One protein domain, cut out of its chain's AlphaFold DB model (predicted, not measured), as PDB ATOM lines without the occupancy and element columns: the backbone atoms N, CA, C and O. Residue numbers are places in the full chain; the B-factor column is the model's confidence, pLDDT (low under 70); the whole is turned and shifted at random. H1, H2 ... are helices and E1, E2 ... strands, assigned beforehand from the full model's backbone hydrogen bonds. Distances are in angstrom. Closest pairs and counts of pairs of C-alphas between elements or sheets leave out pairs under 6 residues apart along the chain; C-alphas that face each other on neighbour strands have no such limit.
ATOM      1  N   ALA A  35     -53.575 -54.477 -57.809       87.06
ATOM      2  CA  ALA A  35     -52.633 -54.357 -56.698       87.06
ATOM      3  C   ALA A  35     -51.730 -53.108 -56.822       87.06
ATOM      4  O   ALA A  35     -51.174 -52.841 -57.889       87.06
ATOM      5  N   VAL A  36     -51.555 -52.373 -55.721       89.69
ATOM      6  CA  VAL A  36     -50.644 -51.223 -55.577       89.69
ATOM      7  C   VAL A  36     -49.425 -51.664 -54.776       89.69
ATOM      8  O   VAL A  36     -49.548 -51.959 -53.588       89.69
ATOM      9  N   ALA A  37     -48.262 -51.721 -55.424       90.56
ATOM     10  CA  ALA A  37     -47.004 -52.111 -54.785       90.56
ATOM     11  C   ALA A  37     -46.386 -50.955 -53.989       90.56
ATOM     12  O   ALA A  37     -46.559 -49.785 -54.345       90.56
ATOM     13  N   LYS A  38     -45.582 -51.274 -52.968       90.19
ATOM     14  CA  LYS A  38     -44.843 -50.278 -52.176       90.19
ATOM     15  C   LYS A  38     -43.967 -49.372 -53.048       90.19
ATOM     16  O   LYS A  38     -43.887 -48.170 -52.809       90.19
ATOM     17  N   ALA A  39     -43.363 -49.931 -54.098       89.69
ATOM     18  CA  ALA A  39     -42.504 -49.199 -55.027       89.69
ATOM     19  C   ALA A  39     -43.225 -48.038 -55.742       89.69
ATOM     20  O   ALA A  39     -42.622 -46.983 -55.928       89.69
ATOM     21  N   ASP A  40     -44.511 -48.195 -56.087       88.50
ATOM     22  CA  ASP A  40     -45.309 -47.129 -56.715       88.50
ATOM     23  C   ASP A  40     -45.520 -45.949 -55.743       88.50
ATOM     24  O   ASP A  40     -45.531 -44.785 -56.150       88.50
ATOM     25  N   VAL A  41     -45.674 -46.249 -54.447       90.31
ATOM     26  CA  VAL A  41     -45.849 -45.254 -53.379       90.31
ATOM     27  C   VAL A  41     -44.535 -44.532 -53.088       90.31
ATOM     28  O   VAL A  41     -44.500 -43.301 -53.057       90.31
ATOM     29  N   ASP A  42     -43.445 -45.282 -52.938       90.94
ATOM     30  CA  ASP A  42     -42.118 -44.727 -52.667       90.94
ATOM     31  C   ASP A  42     -41.611 -43.869 -53.839       90.94
ATOM     32  O   ASP A  42     -41.017 -42.811 -53.621       90.94
ATOM     33  N   GLN A  43     -41.896 -44.264 -55.088       90.12
ATOM     34  CA  GLN A  43     -41.550 -43.471 -56.269       90.12
ATOM     35  C   GLN A  43     -42.242 -42.102 -56.253       90.12
ATOM     36  O   GLN A  43     -41.598 -41.092 -56.535       90.12
ATOM     37  N   LEU A  44     -43.526 -42.040 -55.884       90.81
ATOM     38  CA  LEU A  44     -44.242 -40.769 -55.776       90.81
ATOM     39  C   LEU A  44     -43.685 -39.897 -54.640       90.81
ATOM     40  O   LEU A  44     -43.458 -38.703 -54.844       90.81
ATOM     41  N   LEU A  45     -43.412 -40.492 -53.474       90.69
ATOM     42  CA  LEU A  45     -42.827 -39.791 -52.326       90.69
ATOM     43  C   LEU A  45     -41.439 -39.221 -52.651       90.69
ATOM     44  O   LEU A  45     -41.155 -38.079 -52.293       90.69
ATOM     45  N   SER A  46     -40.607 -39.954 -53.400       88.06
ATOM     46  CA  SER A  46     -39.246 -39.525 -53.768       88.06
ATOM     47  C   SER A  46     -39.179 -38.191 -54.533       88.06
ATOM     48  O   SER A  46     -38.149 -37.520 -54.525       88.06
ATOM     49  N   THR A  47     -40.288 -37.735 -55.130       87.75
ATOM     50  CA  THR A  47     -40.379 -36.411 -55.779       87.75
ATOM     51  C   THR A  47     -40.221 -35.232 -54.806       87.75
ATOM     52  O   THR A  47     -39.973 -34.097 -55.234       87.75
ATOM     53  N   LEU A  48     -40.362 -35.481 -53.502       86.44
ATOM     54  CA  LEU A  48     -40.190 -34.506 -52.423       86.44
ATOM     55  C   LEU A  48     -38.757 -34.468 -51.875       86.44
ATOM     56  O   LEU A  48     -38.372 -33.462 -51.295       86.44
ATOM     57  N   SER A  49     -37.954 -35.510 -52.111       79.00
ATOM     58  CA  SER A  49     -36.564 -35.629 -51.646       79.00
ATOM     59  C   SER A  49     -35.528 -35.380 -52.753       79.00
ATOM     60  O   SER A  49     -34.438 -35.941 -52.706       79.00
ATOM     61  N   ALA A  50     -35.875 -34.604 -53.785       74.38
ATOM     62  CA  ALA A  50     -34.919 -34.195 -54.819       74.38
ATOM     63  C   ALA A  50     -33.845 -33.261 -54.228       74.38
ATOM     64  O   ALA A  50     -34.171 -32.466 -53.348       74.38
ATOM     65  N   ASP A  51     -32.610 -33.323 -54.743       59.25
ATOM     66  CA  ASP A  51     -31.395 -32.729 -54.140       59.25
ATOM     67  C   ASP A  51     -31.467 -31.215 -53.814       59.25
ATOM     68  O   ASP A  51     -30.696 -30.741 -52.984       59.25
ATOM     69  N   ASP A  52     -32.426 -30.468 -54.378       61.12
ATOM     70  CA  ASP A  52     -32.618 -29.022 -54.152       61.12
ATOM     71  C   ASP A  52     -33.857 -28.657 -53.299       61.12
ATOM     72  O   ASP A  52     -34.153 -27.474 -53.103       61.12
ATOM     73  N   LYS A  53     -34.634 -29.633 -52.805       71.44
ATOM     74  CA  LYS A  53     -35.848 -29.364 -52.010       71.44
ATOM     75  C   LYS A  53     -35.555 -29.378 -50.512       71.44
ATOM     76  O   LYS A  53     -35.269 -30.414 -49.919       71.44
ATOM     77  N   HIS A  54     -35.700 -28.207 -49.901       76.12
ATOM     78  CA  HIS A  54     -35.599 -27.991 -48.462       76.12
ATOM     79  C   HIS A  54     -36.924 -27.444 -47.927       76.12
ATOM     80  O   HIS A  54     -37.564 -26.615 -48.579       76.12
ATOM     81  N   TYR A  55     -37.335 -27.906 -46.748       82.12
ATOM     82  CA  TYR A  55     -38.581 -27.491 -46.112       82.12
ATOM     83  C   TYR A  55     -38.268 -26.701 -44.842       82.12
ATOM     84  O   TYR A  55     -37.436 -27.099 -44.035       82.12
ATOM     85  N   GLU A  56     -38.922 -25.557 -44.656       71.62
ATOM     86  CA  GLU A  56     -38.632 -24.675 -43.515       71.62
ATOM     87  C   GLU A  56     -39.034 -25.303 -42.173       71.62
ATOM     88  O   GLU A  56     -38.350 -25.097 -41.175       71.62
ATOM     89  N   THR A  57     -40.112 -26.093 -42.156       76.56
ATOM     90  CA  THR A  57     -40.652 -26.742 -40.953       76.56
ATOM     91  C   THR A  57     -41.173 -28.149 -41.254       76.56
ATOM     92  O   THR A  57     -41.423 -28.507 -42.414       76.56
ATOM     93  N   ASN A  58     -41.380 -28.950 -40.203       82.00
ATOM     94  CA  ASN A  58     -41.992 -30.278 -40.310       82.00
ATOM     95  C   ASN A  58     -43.416 -30.201 -40.880       82.00
ATOM     96  O   ASN A  58     -43.824 -31.071 -41.644       82.00
ATOM     97  N   GLU A  59     -44.165 -29.155 -40.538       82.06
ATOM     98  CA  GLU A  59     -45.546 -28.938 -40.961       82.06
ATOM     99  C   GLU A  59     -45.624 -28.716 -42.475       82.06
ATOM    100  O   GLU A  59     -46.401 -29.388 -43.153       82.06
ATOM    101  N   LYS A  60     -44.741 -27.875 -43.034       81.75
ATOM    102  CA  LYS A  60     -44.659 -27.666 -44.491       81.75
ATOM    103  C   LYS A  60     -44.240 -28.933 -45.238       81.75
ATOM    104  O   LYS A  60     -44.712 -29.182 -46.347       81.75
ATOM    105  N   ALA A  61     -43.374 -29.752 -44.642       85.94
ATOM    106  CA  ALA A  61     -43.003 -31.048 -45.203       85.94
ATOM    107  C   ALA A  61     -44.181 -32.043 -45.186       85.94
ATOM    108  O   ALA A  61     -44.423 -32.725 -46.182       85.94
ATOM    109  N   VAL A  62     -44.966 -32.085 -44.104       88.12
ATOM    110  CA  VAL A  62     -46.183 -32.912 -43.999       88.12
ATOM    111  C   VAL A  62     -47.249 -32.475 -45.004       88.12
ATOM    112  O   VAL A  62     -47.843 -33.332 -45.660       88.12
ATOM    113  N   GLU A  63     -47.477 -31.172 -45.170       87.69
ATOM    114  CA  GLU A  63     -48.393 -30.643 -46.190       87.69
ATOM    115  C   GLU A  63     -47.960 -31.049 -47.600       87.69
ATOM    116  O   GLU A  63     -48.784 -31.506 -48.393       87.69
ATOM    117  N   ALA A  64     -46.661 -30.963 -47.899       88.38
ATOM    118  CA  ALA A  64     -46.124 -31.386 -49.187       88.38
ATOM    119  C   ALA A  64     -46.298 -32.896 -49.429       88.38
ATOM    120  O   ALA A  64     -46.649 -33.291 -50.540       88.38
ATOM    121  N   ILE A  65     -46.114 -33.731 -48.396       91.62
ATOM    122  CA  ILE A  65     -46.383 -35.175 -48.462       91.62
ATOM    123  C   ILE A  65     -47.867 -35.429 -48.740       91.62
ATOM    124  O   ILE A  65     -48.194 -36.143 -49.684       91.62
ATOM    125  N   LYS A  66     -48.777 -34.817 -47.973       89.56
ATOM    126  CA  LYS A  66     -50.231 -35.001 -48.140       89.56
ATOM    127  C   LYS A  66     -50.767 -34.428 -49.456       89.56
ATOM    128  O   LYS A  66     -51.779 -34.906 -49.958       89.56
ATOM    129  N   GLY A  67     -50.087 -33.435 -50.028       85.94
ATOM    130  CA  GLY A  67     -50.434 -32.817 -51.308       85.94
ATOM    131  C   GLY A  67     -50.139 -33.677 -52.543       85.94
ATOM    132  O   GLY A  67     -50.571 -33.326 -53.642       85.94
ATOM    133  N   LEU A  68     -49.428 -34.802 -52.402       88.94
ATOM    134  CA  LEU A  68     -49.178 -35.714 -53.519       88.94
ATOM    135  C   LEU A  68     -50.462 -36.440 -53.936       88.94
ATOM    136  O   LEU A  68     -51.194 -36.996 -53.117       88.94
ATOM    137  N   THR A  69     -50.717 -36.483 -55.243       85.81
ATOM    138  CA  THR A  69     -51.917 -37.107 -55.814       85.81
ATOM    139  C   THR A  69     -51.560 -38.326 -56.659       85.81
ATOM    140  O   THR A  69     -50.584 -38.330 -57.404       85.81
ATOM    141  N   SER A  70     -52.363 -39.384 -56.537       89.62
ATOM    142  CA  SER A  70     -52.250 -40.627 -57.307       89.62
ATOM    143  C   SER A  70     -53.641 -41.130 -57.687       89.62
ATOM    144  O   SER A  70     -54.602 -40.954 -56.937       89.62
ATOM    145  N   GLU A  71     -53.775 -41.760 -58.853       87.00
ATOM    146  CA  GLU A  71     -55.030 -42.401 -59.275       87.00
ATOM    147  C   GLU A  71     -55.264 -43.746 -58.571       87.00
ATOM    148  O   GLU A  71     -56.406 -44.195 -58.481       87.00
ATOM    149  N   LYS A  72     -54.203 -44.368 -58.038       90.25
ATOM    150  CA  LYS A  72     -54.246 -45.714 -57.444       90.25
ATOM    151  C   LYS A  72     -54.434 -45.712 -55.919       90.25
ATOM    152  O   LYS A  72     -55.056 -46.616 -55.369       90.25
ATOM    153  N   PHE A  73     -53.895 -44.708 -55.228       91.12
ATOM    154  CA  PHE A  73     -53.905 -44.607 -53.762       91.12
ATOM    155  C   PHE A  73     -54.036 -43.147 -53.297       91.12
ATOM    156  O   PHE A  73     -53.836 -42.215 -54.078       91.12
ATOM    157  N   SER A  74     -54.396 -42.939 -52.034       90.06
ATOM    158  CA  SER A  74     -54.354 -41.646 -51.335       90.06
ATOM    159  C   SER A  74     -53.400 -41.722 -50.150       90.06
ATOM    160  O   SER A  74     -53.268 -42.764 -49.510       90.06
ATOM    161  N   ILE A  75     -52.737 -40.606 -49.847       91.88
ATOM    162  CA  ILE A  75     -51.997 -40.448 -48.595       91.88
ATOM    163  C   ILE A  75     -52.998 -40.002 -47.537       91.88
ATOM    164  O   ILE A  75     -53.595 -38.933 -47.634       91.88
ATOM    165  N   LYS A  76     -53.198 -40.862 -46.545       88.19
ATOM    166  CA  LYS A  76     -54.133 -40.656 -45.444       88.19
ATOM    167  C   LYS A  76     -53.512 -39.823 -44.337       88.19
ATOM    168  O   LYS A  76     -54.179 -38.964 -43.765       88.19
ATOM    169  N   ASP A  77     -52.240 -40.076 -44.032       88.25
ATOM    170  CA  ASP A  77     -51.536 -39.348 -42.987       88.25
ATOM    171  C   ASP A  77     -50.022 -39.285 -43.216       88.25
ATOM    172  O   ASP A  77     -49.457 -40.108 -43.936       88.25
ATOM    173  N   ALA A  78     -49.371 -38.305 -42.593       89.50
ATOM    174  CA  ALA A  78     -47.921 -38.186 -42.548       89.50
ATOM    175  C   ALA A  78     -47.492 -37.518 -41.235       89.50
ATOM    176  O   ALA A  78     -48.041 -36.481 -40.866       89.50
ATOM    177  N   THR A  79     -46.520 -38.104 -40.532       88.75
ATOM    178  CA  THR A  79     -46.052 -37.642 -39.213       88.75
ATOM    179  C   THR A  79     -44.533 -37.728 -39.102       88.75
ATOM    180  O   THR A  79     -43.930 -38.691 -39.568       88.75
ATOM    181  N   ALA A  80     -43.893 -36.729 -38.495       84.06
ATOM    182  CA  ALA A  80     -42.447 -36.737 -38.268       84.06
ATOM    183  C   ALA A  80     -42.067 -37.704 -37.132       84.06
ATOM    184  O   ALA A  80     -42.737 -37.751 -36.104       84.06
ATOM    185  N   VAL A  81     -40.967 -38.441 -37.298       74.44
ATOM    186  CA  VAL A  81     -40.429 -39.365 -36.280       74.44
ATOM    187  C   VAL A  81     -39.727 -38.600 -35.151       74.44
ATOM    188  O   VAL A  81     -39.759 -39.028 -34.001       74.44
ATOM    189  N   THR A  82     -39.122 -37.449 -35.458       65.44
ATOM    190  CA  THR A  82     -38.401 -36.584 -34.508       65.44
ATOM    191  C   THR A  82     -38.524 -35.112 -34.909       65.44
ATOM    192  O   THR A  82     -38.602 -34.799 -36.098       65.44
ATOM    193  N   ARG A  83     -38.473 -34.185 -33.945       56.12
ATOM    194  CA  ARG A  83     -38.282 -32.752 -34.228       56.12
ATOM    195  C   ARG A  83     -36.780 -32.503 -34.405       56.12
ATOM    196  O   ARG A  83     -36.018 -32.756 -33.478       56.12
ATOM    197  N   GLY A  84     -36.342 -32.086 -35.590       56.59
ATOM    198  CA  GLY A  84     -34.925 -31.848 -35.866       56.59
ATOM    199  C   GLY A  84     -34.717 -30.877 -37.023       56.59
ATOM    200  O   GLY A  84     -35.492 -30.872 -37.970       56.59
ATOM    201  N   TYR A  85     -33.658 -30.074 -36.943       63.28
ATOM    202  CA  TYR A  85     -33.296 -29.039 -37.923       63.28
ATOM    203  C   TYR A  85     -32.296 -29.583 -38.968       63.28
ATOM    204  O   TYR A  85     -31.278 -28.963 -39.268       63.28
ATOM    205  N   SER A  86     -32.518 -30.825 -39.425       72.56
ATOM    206  CA  SER A  86     -31.704 -31.504 -40.447       72.56
ATOM    207  C   SER A  86     -32.543 -32.538 -41.222       72.56
ATOM    208  O   SER A  86     -33.711 -32.286 -41.505       72.56
ATOM    209  N   ASN A  87     -31.989 -33.703 -41.577       81.12
ATOM    210  CA  ASN A  87     -32.731 -34.789 -42.222       81.12
ATOM    211  C   ASN A  87     -33.711 -35.432 -41.228       81.12
ATOM    212  O   ASN A  87     -33.299 -36.148 -40.317       81.12
ATOM    213  N   VAL A  88     -35.008 -35.192 -41.420       82.94
ATOM    214  CA  VAL A  88     -36.097 -35.735 -40.598       82.94
ATOM    215  C   VAL A  88     -36.834 -36.822 -41.372       82.94
ATOM    216  O   VAL A  88     -37.231 -36.625 -42.521       82.94
ATOM    217  N   THR A  89     -37.041 -37.976 -40.741       89.06
ATOM    218  CA  THR A  89     -37.867 -39.060 -41.288       89.06
ATOM    219  C   THR A  89     -39.342 -38.832 -40.953       89.06
ATOM    220  O   THR A  89     -39.686 -38.531 -39.813       89.06
ATOM    221  N   PHE A  90     -40.215 -39.011 -41.941       90.62
ATOM    222  CA  PHE A  90     -41.666 -38.925 -41.849       90.62
ATOM    223  C   PHE A  90     -42.278 -40.296 -42.122       90.62
ATOM    224  O   PHE A  90     -42.020 -40.897 -43.166       90.62
ATOM    225  N   ASN A  91     -43.115 -40.774 -41.205       91.38
ATOM    226  CA  ASN A  91     -43.966 -41.941 -41.400       91.38
ATOM    227  C   ASN A  91     -45.183 -41.536 -42.229       91.38
ATOM    228  O   ASN A  91     -45.849 -40.561 -41.893       91.38
ATOM    229  N   VAL A  92     -45.492 -42.291 -43.280       92.31
ATOM    230  CA  VAL A  92     -46.577 -42.014 -44.226       92.31
ATOM    231  C   VAL A  92     -47.560 -43.176 -44.228       92.31
ATOM    232  O   VAL A  92     -47.163 -44.334 -44.365       92.31
ATOM    233  N   VAL A  93     -48.845 -42.858 -44.096       92.25
ATOM    234  CA  VAL A  93     -49.949 -43.817 -44.165       92.25
ATOM    235  C   VAL A  93     -50.699 -43.625 -45.476       92.25
ATOM    236  O   VAL A  93     -51.102 -42.509 -45.802       92.25
ATOM    237  N   VAL A  94     -50.925 -44.708 -46.213       91.81
ATOM    238  CA  VAL A  94     -51.612 -44.729 -47.505       91.81
ATOM    239  C   VAL A  94     -52.798 -45.681 -47.500       91.81
ATOM    240  O   VAL A  94     -52.834 -46.668 -46.769       91.81
ATOM    241  N   GLU A  95     -53.771 -45.391 -48.353       91.31
ATOM    242  CA  GLU A  95     -54.942 -46.232 -48.583       91.31
ATOM    243  C   GLU A  95     -55.180 -46.407 -50.089       91.31
ATOM    244  O   GLU A  95     -54.969 -45.484 -50.878       91.31
ATOM    245  N   ALA A  96     -55.595 -47.603 -50.508       88.88
ATOM    246  CA  ALA A  96     -55.940 -47.858 -51.903       88.88
ATOM    247  C   ALA A  96     -57.291 -47.213 -52.252       88.88
ATOM    248  O   ALA A  96     -58.232 -47.247 -51.458       88.88
ATOM    249  N   LYS A  97     -57.396 -46.635 -53.453       88.94
ATOM    250  CA  LYS A  97     -58.659 -46.081 -53.965       88.94
ATOM    251  C   LYS A  97     -59.565 -47.193 -54.499       88.94
ATOM    252  O   LYS A  97     -59.107 -48.289 -54.800       88.94
ATOM    253  N   THR A  98     -60.858 -46.909 -54.655       82.75
ATOM    254  CA  THR A  98     -61.846 -47.864 -55.187       82.75
ATOM    255  C   THR A  98     -61.376 -48.503 -56.500       82.75
ATOM    256  O   THR A  98     -61.032 -47.791 -57.442       82.75
ATOM    257  N   GLY A  99     -61.399 -49.839 -56.572       81.12
ATOM    258  CA  GLY A  99     -60.878 -50.612 -57.709       81.12
ATOM    259  C   GLY A  99     -59.407 -51.035 -57.576       81.12
ATOM    260  O   GLY A  99     -58.862 -51.646 -58.500       81.12
ATOM    261  N   TYR A 100     -58.761 -50.710 -56.450       88.12
ATOM    262  CA  TYR A 100     -57.380 -51.060 -56.125       88.12
ATOM    263  C   TYR A 100     -57.272 -51.696 -54.733       88.12
ATOM    264  O   TYR A 100     -58.091 -51.446 -53.851       88.12
ATOM    265  N   VAL A 101     -56.215 -52.481 -54.522       88.62
ATOM    266  CA  VAL A 101     -55.866 -53.079 -53.224       88.62
ATOM    267  C   VAL A 101     -54.371 -52.902 -52.956       88.62
ATOM    268  O   VAL A 101     -53.568 -52.960 -53.883       88.62
ATOM    269  N   LEU A 102     -53.971 -52.661 -51.708       90.88
ATOM    270  CA  LEU A 102     -52.551 -52.601 -51.346       90.88
ATOM    271  C   LEU A 102     -51.935 -54.002 -51.452       90.88
ATOM    272  O   LEU A 102     -52.512 -54.972 -50.961       90.88
ATOM    273  N   ALA A 103     -50.787 -54.115 -52.118       90.00
ATOM    274  CA  ALA A 103     -50.068 -55.377 -52.246       90.00
ATOM    275  C   ALA A 103     -49.435 -55.799 -50.907       90.00
ATOM    276  O   ALA A 103     -49.339 -55.009 -49.967       90.00
ATOM    277  N   ASP A 104     -48.995 -57.057 -50.813       87.25
ATOM    278  CA  ASP A 104     -48.493 -57.650 -49.563       87.25
ATOM    279  C   ASP A 104     -47.334 -56.873 -48.913       87.25
ATOM    280  O   ASP A 104     -47.177 -56.920 -47.691       87.25
ATOM    281  N   ASP A 105     -46.548 -56.154 -49.712       84.31
ATOM    282  CA  ASP A 105     -45.384 -55.362 -49.305       84.31
ATOM    283  C   ASP A 105     -45.733 -54.007 -48.661       84.31
ATOM    284  O   ASP A 105     -44.866 -53.395 -48.042       84.31
ATOM    285  N   ILE A 106     -46.988 -53.554 -48.763       91.12
ATOM    286  CA  ILE A 106     -47.522 -52.360 -48.080       91.12
ATOM    287  C   ILE A 106     -48.955 -52.591 -47.575       91.12
ATOM    288  O   ILE A 106     -49.760 -51.672 -47.450       91.12
ATOM    289  N   LYS A 107     -49.319 -53.841 -47.277       87.31
ATOM    290  CA  LYS A 107     -50.693 -54.211 -46.889       87.31
ATOM    291  C   LYS A 107     -51.191 -53.544 -45.604       87.31
ATOM    292  O   LYS A 107     -52.395 -53.478 -45.380       87.31
ATOM    293  N   ASP A 108     -50.279 -53.080 -44.748       86.12
ATOM    294  CA  ASP A 108     -50.587 -52.310 -43.538       86.12
ATOM    295  C   ASP A 108     -50.760 -50.805 -43.812       86.12
ATOM    296  O   ASP A 108     -51.092 -50.044 -42.900       86.12
ATOM    297  N   GLY A 109     -50.551 -50.389 -45.065       88.81
ATOM    298  CA  GLY A 109     -50.659 -49.020 -45.531       88.81
ATOM    299  C   GLY A 109     -49.539 -48.114 -45.048       88.81
ATOM    300  O   GLY A 109     -49.758 -46.911 -45.024       88.81
ATOM    301  N   LYS A 110     -48.372 -48.623 -44.630       91.38
ATOM    302  CA  LYS A 110     -47.321 -47.791 -44.018       91.38
ATOM    303  C   LYS A 110     -46.024 -47.771 -44.828       91.38
ATOM    304  O   LYS A 110     -45.520 -48.797 -45.271       91.38
ATOM    305  N   THR A 111     -45.439 -46.586 -44.980       92.81
ATOM    306  CA  THR A 111     -44.080 -46.375 -45.508       92.81
ATOM    307  C   THR A 111     -43.443 -45.148 -44.840       92.81
ATOM    308  O   THR A 111     -44.023 -44.575 -43.919       92.81
ATOM    309  N   SER A 112     -42.246 -44.736 -45.256       91.06
ATOM    310  CA  SER A 112     -41.565 -43.556 -44.710       91.06
ATOM    311  C   SER A 112     -40.696 -42.845 -45.745       91.06
ATOM    312  O   SER A 112     -40.150 -43.495 -46.634       91.06
ATOM    313  N   ILE A 113     -40.491 -41.537 -45.581       90.50
ATOM    314  CA  ILE A 113     -39.571 -40.712 -46.384       90.50
ATOM    315  C   ILE A 113     -38.707 -39.831 -45.479       90.50
ATOM    316  O   ILE A 113     -39.163 -39.415 -44.424       90.50
ATOM    317  N   THR A 114     -37.470 -39.523 -45.874       88.69
ATOM    318  CA  THR A 114     -36.616 -38.558 -45.160       88.69
ATOM    319  C   THR A 114     -36.493 -37.268 -45.966       88.69
ATOM    320  O   THR A 114     -36.167 -37.326 -47.149       88.69
ATOM    321  N   LEU A 115     -36.760 -36.122 -45.332       86.81
ATOM    322  CA  LEU A 115     -36.728 -34.786 -45.937       86.81
ATOM    323  C   LEU A 115     -35.834 -33.847 -45.109       86.81
ATOM    324  O   LEU A 115     -35.716 -34.013 -43.897       86.81
ATOM    325  N   SER A 116     -35.205 -32.865 -45.756       82.88
ATOM    326  CA  SER A 116     -34.334 -31.877 -45.099       82.88
ATOM    327  C   SER A 116     -35.152 -30.703 -44.540       82.88
ATOM    328  O   SER A 116     -35.854 -30.046 -45.316       82.88
ATOM    329  N   ILE A 117     -35.062 -30.451 -43.224       78.81
ATOM    330  CA  ILE A 117     -35.867 -29.469 -42.472       78.81
ATOM    331  C   ILE A 117     -35.001 -28.403 -41.761       78.81
ATOM    332  O   ILE A 117     -34.124 -28.772 -40.990       78.81
TER     333      ILE A 117
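What this domain is: This is residues 35 to 117 of the 1087 residues of an uncharacterized protein of Mesoplasma chauliocola (UniProt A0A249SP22). A strongly twisted sheet of three strands, E1, E2 and E4, curls round the short helix H2, while a second short helix, H1, packs mostly on the edge strand E4. The small strand E3 lies towards one end of the long axis, where residues 35 to 36 pair with it. The printed part has 83 residues, with two named helices and four named strands in the order H1, H2, E1, E2, E3, E4; the sheet's order is E1, E2, E4, all antiparallel, and the class is mixed, helices and strands. The whole is compact, with a radius of gyration of the C-alphas of 12.6 A, yet elongated in outline, spanning 39 by 21 by 17 A.

How they stand to each other: Residues 35 to 36 pair in parallel with residues 101 to 102 of E3, residues 100 to 102, a strand that pairs with no named strand. H1, residues 38 to 46, is on the sheet formed by E1, residues 73 to 80, E2, residues 87 to 96, and E4, residues 110 to 117. Its height over the sheet is 7.8 A, and its closest C-alphas to E4 are those of Leu 45 and Ile 113, 6.8 A apart. H2, residues 58 to 66, is also on this sheet, and its closest C-alphas to E1 are those of Val 62 and Ala 78, 5.7 A apart. H1 and H2 on one face of the sheet E1 E2 E4 make two layers, one of helices and one of strands. The two helices are close but not clearly touching, with the C-alphas of Leu 45 and Ile 65 at 7.0 A, and run opposite ways at a steep tilt of 51 degrees. In both helices every O i to N i+4 pair is within hydrogen-bond range. E1 and E2 form a hairpin, antiparallel at 151 degrees, with N 76 and O 93 within hydrogen-bond range at 2.8 A. E2 and E4 are antiparallel at 146 degrees, with N 90 and O 113 within hydrogen-bond range at 2.7 A. H2 and E3 are apart.

Where its parts are: H1 begins at C-alpha 38 (-44.843, -50.278, -52.176) and is 12.2 A long; H2 is 12.3 A long. E1 is 20.8 A long and bends by 51 degrees at residue 76. E2, the longest strand, runs 28.3 A to C-alpha 96 (-55.940, -47.858, -51.903). E3 is 7.0 A long, and E4 runs 21.7 A to C-alpha 117 (-35.867, -29.469, -42.472).

The domain as a whole: The two C-alphas farthest apart, those of Tyr 85 and Gly 99, are 40.2 A apart. The printed part has no cut. The link from H1 to H2, 11 residues, is long, and that from E2 to E3 is tight. The mean pLDDT of the printed part is 84.8; residues 51 to 52 and 82 to 85 are under 70.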